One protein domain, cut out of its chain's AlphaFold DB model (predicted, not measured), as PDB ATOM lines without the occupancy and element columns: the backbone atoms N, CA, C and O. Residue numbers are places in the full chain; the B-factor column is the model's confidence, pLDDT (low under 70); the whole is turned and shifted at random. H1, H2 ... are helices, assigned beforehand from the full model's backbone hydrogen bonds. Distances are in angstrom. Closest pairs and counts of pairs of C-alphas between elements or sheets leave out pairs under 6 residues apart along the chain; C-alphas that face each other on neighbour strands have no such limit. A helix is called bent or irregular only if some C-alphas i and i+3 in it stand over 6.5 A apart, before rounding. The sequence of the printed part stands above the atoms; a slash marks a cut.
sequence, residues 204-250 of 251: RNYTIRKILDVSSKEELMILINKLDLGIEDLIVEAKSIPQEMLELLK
ATOM      1  N   ARG A 204      21.721  53.206  98.546       83.44
ATOM      2  CA  ARG A 204      23.038  52.854  97.987       83.44
ATOM      3  C   ARG A 204      23.121  53.089  96.481       83.44
ATOM      4  O   ARG A 204      24.037  53.751  96.012       83.44
ATOM      5  N   ASN A 205      22.143  52.593  95.724       85.00
ATOM      6  CA  ASN A 205      22.130  52.745  94.266       85.00
ATOM      7  C   ASN A 205      21.961  54.210  93.836       85.00
ATOM      8  O   ASN A 205      22.543  54.624  92.838       85.00
ATOM      9  N   TYR A 206      21.180  54.992  94.585       85.62
ATOM     10  CA  TYR A 206      21.050  56.429  94.350       85.62
ATOM     11  C   TYR A 206      22.385  57.141  94.597       85.62
ATOM     12  O   TYR A 206      22.839  57.888  93.734       85.62
ATOM     13  N   THR A 207      23.043  56.852  95.723       86.88
ATOM     14  CA  THR A 207      24.347  57.421  96.078       86.88
ATOM     15  C   THR A 207      25.414  57.061  95.048       86.88
ATOM     16  O   THR A 207      26.109  57.950  94.576       86.88
ATOM     17  N   ILE A 208      25.494  55.796  94.617       89.56
ATOM     18  CA  ILE A 208      26.424  55.365  93.559       89.56
ATOM     19  C   ILE A 208      26.189  56.164  92.275       89.56
ATOM     20  O   ILE A 208      27.131  56.713  91.716       89.56
ATOM     21  N   ARG A 209      24.932  56.283  91.823       90.25
ATOM     22  CA  ARG A 209      24.599  57.076  90.627       90.25
ATOM     23  C   ARG A 209      25.000  58.542  90.770       90.25
ATOM     24  O   ARG A 209      25.401  59.143  89.785       90.25
ATOM     25  N   LYS A 210      24.894  59.104  91.975       90.62
ATOM     26  CA  LYS A 210      25.309  60.478  92.264       90.62
ATOM     27  C   LYS A 210      26.823  60.659  92.295       90.62
ATOM     28  O   LYS A 210      27.285  61.688  91.840       90.62
ATOM     29  N   ILE A 211      27.587  59.672  92.756       91.38
ATOM     30  CA  ILE A 211      29.058  59.724  92.703       91.38
ATOM     31  C   ILE A 211      29.568  59.550  91.262       91.38
ATOM     32  O   ILE A 211      30.594  60.114  90.902       91.38
ATOM     33  N   LEU A 212      28.858  58.785  90.426       92.12
ATOM     34  CA  LEU A 212      29.202  58.614  89.008       92.12
ATOM     35  C   LEU A 212      28.874  59.845  88.143       92.12
ATOM     36  O   LEU A 212      29.418  59.978  87.051       92.12
ATOM     37  N   ASP A 213      27.986  60.726  88.604       94.19
ATOM     38  CA  ASP A 213      27.689  61.997  87.945       94.19
ATOM     39  C   ASP A 213      28.712  63.061  88.360       94.19
ATOM     40  O   ASP A 213      28.816  63.387  89.542       94.19
ATOM     41  N   VAL A 214      29.445  63.622  87.392       90.88
ATOM     42  CA  VAL A 214      30.569  64.545  87.651       90.88
ATOM     43  C   VAL A 214      30.127  65.748  88.485       90.88
ATOM     44  O   VAL A 214      30.730  66.028  89.517       90.88
ATOM     45  N   SER A 215      29.026  66.401  88.098       93.19
ATOM     46  CA  SER A 215      28.532  67.596  88.793       93.19
ATOM     47  C   SER A 215      28.122  67.308  90.241       93.19
ATOM     48  O   SER A 215      28.516  68.012  91.169       93.19
ATOM     49  N   SER A 216      27.396  66.209  90.461       92.88
ATOM     50  CA  SER A 216      26.973  65.787  91.796       92.88
ATOM     51  C   SER A 216      28.162  65.346  92.659       92.88
ATOM     52  O   SER A 216      28.151  65.581  93.870       92.88
ATOM     53  N   LYS A 217      29.183  64.706  92.066       93.19
ATOM     54  CA  LYS A 217      30.415  64.324  92.770       93.19
ATOM     55  C   LYS A 217      31.179  65.561  93.234       93.19
ATOM     56  O   LYS A 217      31.590  65.598  94.390       93.19
ATOM     57  N   GLU A 218      31.334  66.569  92.382       92.81
ATOM     58  CA  GLU A 218      32.018  67.821  92.735       92.81
ATOM     59  C   GLU A 218      31.344  68.524  93.922       92.81
ATOM     60  O   GLU A 218      32.012  68.854  94.904       92.81
ATOM     61  N   GLU A 219      30.015  68.670  93.900       92.75
ATOM     62  CA  GLU A 219      29.257  69.240  95.024       92.75
ATOM     63  C   GLU A 219      29.430  68.436  96.320       92.75
ATOM     64  O   GLU A 219      29.612  69.003  97.403       92.75
ATOM     65  N   LEU A 220      29.400  67.104  96.219       90.94
ATOM     66  CA  LEU A 220      29.603  66.212  97.356       90.94
ATOM     67  C   LEU A 220      31.019  66.338  97.934       90.94
ATOM     68  O   LEU A 220      31.173  66.402  99.153       90.94
ATOM     69  N   MET A 221      32.041  66.418  97.081       92.25
ATOM     70  CA  MET A 221      33.428  66.591  97.512       92.25
ATOM     71  C   MET A 221      33.643  67.941  98.201       92.25
ATOM     72  O   MET A 221      34.334  67.997  99.215       92.25
ATOM     73  N   ILE A 222      32.988  69.014  97.741       92.75
ATOM     74  CA  ILE A 222      33.000  70.309  98.444       92.75
ATOM     75  C   ILE A 222      32.449  70.160  99.868       92.75
ATOM     76  O   ILE A 222      33.011  70.726 100.806       92.75
ATOM     77  N   LEU A 223      31.354  69.415 100.050       91.31
ATOM     78  CA  LEU A 223      30.784  69.171 101.375       91.31
ATOM     79  C   LEU A 223      31.724  68.333 102.254       91.31
ATOM     80  O   LEU A 223      31.948  68.699 103.403       91.31
ATOM     81  N   ILE A 224      32.278  67.240 101.726       90.88
ATOM     82  CA  ILE A 224      33.184  66.343 102.462       90.88
ATOM     83  C   ILE A 224      34.448  67.080 102.904       90.88
ATOM     84  O   ILE A 224      34.808  67.013 104.079       90.88
ATOM     85  N   ASN A 225      35.062  67.850 102.005       90.44
ATOM     86  CA  ASN A 225      36.258  68.633 102.309       90.44
ATOM     87  C   ASN A 225      35.986  69.698 103.382       90.44
ATOM     88  O   ASN A 225      36.838  69.956 104.225       90.44
ATOM     89  N   LYS A 226      34.780  70.286 103.411       93.19
ATOM     90  CA  LYS A 226      34.374  71.224 104.475       93.19
ATOM     91  C   LYS A 226      34.194  70.570 105.845       93.19
ATOM     92  O   LYS A 226      34.274  71.274 106.846       93.19
ATOM     93  N   LEU A 227      33.889  69.274 105.893       92.12
ATOM     94  CA  LEU A 227      33.735  68.532 107.146       92.12
ATOM     95  C   LEU A 227      35.081  68.096 107.744       92.12
ATOM     96  O   LEU A 227      35.088  67.643 108.883       92.12
ATOM     97  N   ASP A 228      36.180  68.229 106.989       89.19
ATOM     98  CA  ASP A 228      37.552  67.905 107.405       89.19
ATOM     99  C   ASP A 228      37.691  66.496 108.015       89.19
ATOM    100  O   ASP A 228      38.230  66.281 109.097       89.19
ATOM    101  N   LEU A 229      37.135  65.501 107.316       90.06
ATOM    102  CA  LEU A 229      37.122  64.102 107.765       90.06
ATOM    103  C   LEU A 229      38.354  63.301 107.304       90.06
ATOM    104  O   LEU A 229      38.391  62.088 107.501       90.06
ATOM    105  N   GLY A 230      39.326  63.942 106.643       91.56
ATOM    106  CA  GLY A 230      40.484  63.273 106.034       91.56
ATOM    107  C   GLY A 230      40.151  62.406 104.810       91.56
ATOM    108  O   GLY A 230      40.908  61.497 104.476       91.56
ATOM    109  N   ILE A 231      39.007  62.640 104.159       91.88
ATOM    110  CA  ILE A 231      38.585  61.923 102.947       91.88
ATOM    111  C   ILE A 231      38.978  62.753 101.725       91.88
ATOM    112  O   ILE A 231      38.459  63.851 101.546       91.88
ATOM    113  N   GLU A 232      39.857  62.214 100.879       90.56
ATOM    114  CA  GLU A 232      40.386  62.924  99.703       90.56
ATOM    115  C   GLU A 232      39.538  62.735  98.438       90.56
ATOM    116  O   GLU A 232      39.417  63.660  97.638       90.56
ATOM    117  N   ASP A 233      38.941  61.554  98.246       90.38
ATOM    118  CA  ASP A 233      38.085  61.263  97.092       90.38
ATOM    119  C   ASP A 233      37.084  60.128  97.375       90.38
ATOM    120  O   ASP A 233      37.241  59.326  98.300       90.38
ATOM    121  N   LEU A 234      36.048  60.046  96.537       89.06
ATOM    122  CA  LEU A 234      35.088  58.950  96.478       89.06
ATOM    123  C   LEU A 234      35.175  58.236  95.124       89.06
ATOM    124  O   LEU A 234      34.872  58.808  94.072       89.06
ATOM    125  N   ILE A 235      35.534  56.953  95.162       89.88
ATOM    126  CA  ILE A 235      35.707  56.109  93.976       89.88
ATOM    127  C   ILE A 235      34.650  55.001  93.988       89.88
ATOM    128  O   ILE A 235      34.408  54.357  95.009       89.88
ATOM    129  N   VAL A 236      34.004  54.778  92.841       89.69
ATOM    130  CA  VAL A 236      33.070  53.665  92.638       89.69
ATOM    131  C   VAL A 236      33.784  52.569  91.860       89.69
ATOM    132  O   VAL A 236      34.091  52.739  90.685       89.69
ATOM    133  N   GLU A 237      33.996  51.424  92.503       88.50
ATOM    134  CA  GLU A 237      34.560  50.236  91.860       88.50
ATOM    135  C   GLU A 237      33.460  49.228  91.515       88.50
ATOM    136  O   GLU A 237      32.733  48.744  92.388       88.50
ATOM    137  N   ALA A 238      33.356  48.867  90.236       84.56
ATOM    138  CA  ALA A 238      32.548  47.734  89.810       84.56
ATOM    139  C   ALA A 238      33.372  46.447  89.953       84.56
ATOM    140  O   ALA A 238      34.395  46.284  89.292       84.56
ATOM    141  N   LYS A 239      32.919  45.519  90.800       83.81
ATOM    142  CA  LYS A 239      33.522  44.185  90.917       83.81
ATOM    143  C   LYS A 239      32.726  43.195  90.075       83.81
ATOM    144  O   LYS A 239      31.502  43.129  90.200       83.81
ATOM    145  N   SER A 240      33.410  42.443  89.213       82.62
ATOM    146  CA  SER A 240      32.793  41.328  88.497       82.62
ATOM    147  C   SER A 240      32.357  40.261  89.499       82.62
ATOM    148  O   SER A 240      33.051  39.976  90.476       82.62
ATOM    149  N   ILE A 241      31.175  39.688  89.281       82.19
ATOM    150  CA  ILE A 241      30.702  38.565  90.089       82.19
ATOM    151  C   ILE A 241      31.409  37.307  89.564       82.19
ATOM    152  O   ILE A 241      31.338  37.062  88.356       82.19
ATOM    153  N   PRO A 242      32.081  36.512  90.421       87.50
ATOM    154  CA  PRO A 242      32.686  35.252  90.007       87.50
ATOM    155  C   PRO A 242      31.667  34.342  89.316       87.50
ATOM    156  O   PRO A 242      30.510  34.256  89.731       87.50
ATOM    157  N   GLN A 243      32.099  33.648  88.268       80.38
ATOM    158  CA  GLN A 243      31.225  32.834  87.418       80.38
ATOM    159  C   GLN A 243      30.520  31.718  88.213       80.38
ATOM    160  O   GLN A 243      29.333  31.477  88.018       80.38
ATOM    161  N   GLU A 244      31.209  31.164  89.211       83.50
ATOM    162  CA  GLU A 244      30.694  30.187  90.182       83.50
ATOM    163  C   GLU A 244      29.483  30.713  90.979       83.50
ATOM    164  O   GLU A 244      28.520  29.988  91.222       83.50
ATOM    165  N   MET A 245      29.475  32.002  91.344       79.38
ATOM    166  CA  MET A 245      28.336  32.626  92.030       79.38
ATOM    167  C   MET A 245      27.157  32.891  91.087       79.38
ATOM    168  O   MET A 245      26.006  32.853  91.521       79.38
ATOM    169  N   LEU A 246      27.418  33.149  89.803       79.19
ATOM    170  CA  LEU A 246      26.367  33.330  88.796       79.19
ATOM    171  C   LEU A 246      25.653  32.013  88.470       79.19
ATOM    172  O   LEU A 246      24.459  32.028  88.175       79.19
ATOM    173  N   GLU A 247      26.355  30.882  88.535       78.69
ATOM    174  CA  GLU A 247      25.762  29.552  88.348       78.69
ATOM    175  C   GLU A 247      24.836  29.151  89.504       78.69
ATOM    176  O   GLU A 247      23.787  28.551  89.265       78.69
ATOM    177  N   LEU A 248      25.152  29.558  90.739       77.19
ATOM    178  CA  LEU A 248      24.304  29.332  91.918       77.19
ATOM    179  C   LEU A 248      22.965  30.088  91.873       77.19
ATOM    180  O   LEU A 248      22.006  29.645  92.492       77.19
ATOM    181  N   LEU A 249      22.882  31.202  91.135       71.44
ATOM    182  CA  LEU A 249      21.663  32.013  90.991       71.44
ATOM    183  C   LEU A 249      20.729  31.534  89.862       71.44
ATOM    184  O   LEU A 249      19.653  32.101  89.683       71.44
ATOM    185  N   LYS A 250      21.145  30.535  89.073       69.25
ATOM    186  CA  LYS A 250      20.366  29.963  87.957       69.25
ATOM    187  C   LYS A 250      19.584  28.694  88.333       69.25
ATOM    188  O   LYS A 250      18.918  28.137  87.462       69.25
TER     189      LYS A 250
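Overview. This is residues 204 to 250 of the 251 residues of the protein "Abortive infection protein" of Sporolactobacillus inulinus (UniProt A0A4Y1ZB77). Two helices, H1 and the longer H2, meet near their ends in an L-shaped corner, and beyond H2 a long stretched-out link leads away from them to a short helix, H3, at the far end. Residues 238 to 250, with H3 among them, stick out as a thin arm from a body of 34 residues that spans 25 by 18 by 13 A. The printed part has 47 residues with three named helices, in the order H1, H2, H3 along the chain, and no named strand; its class is all helix. It is extended, with a radius of gyration of the C-alphas of 15.5 A, and the C-alphas span 46 by 21 by 14 A.

Arrangement. H1, residues 204 to 212, and H2, residues 214 to 227, touch only at the corner by their link, and they only just touch, with 3 pairs of C-alphas within 8 A. Their closest C-alphas are those of Ile 211 and Lys 217, 4.8 A apart, and H2 touches H1 with residues 216 to 217 alone. Their lines stand about perpendicular, at 78 degrees, and their centres are 13.2 A apart. H3, residues 243 to 248, is apart from H1 and also apart from H2. In each of H1, H2 and H3 every backbone O i to N i+4 pair is within hydrogen-bond range.

Along the chain. The printed part begins with H1, nine residues from Arg 204 to Leu 212, whose first C-alpha is at (23.038, 52.854, 97.987) and which measures 12.3 A from first to last C-alpha. H2, the longest helix with 14 residues, runs from Val 214 to Leu 227 and measures 20.1 A; C-alpha 227 is at (33.735, 68.532, 107.146). Residues 228 to 242 hold no named element. H3 has six residues, Gln 243 to Leu 248, measures 9.0 A and ends with C-alpha 248 at (24.304, 29.332, 91.918). No helix is bent.

Size, cuts and confidence. The two C-alphas farthest apart are those of Lys 226 and Lys 250, at 46.6 A. Residues 238 to 250, of which 243 to 248 belong to H3, stand free; without them the body has 34 residues and spans 25 by 18 by 13 A. The link from H1 to H2 is tight, with one residue, and the link from H2 to H3 is long, with 15. The printed part has no cut. The mean pLDDT of the printed part is 87.6, and one residue, Lys 250, is under 70.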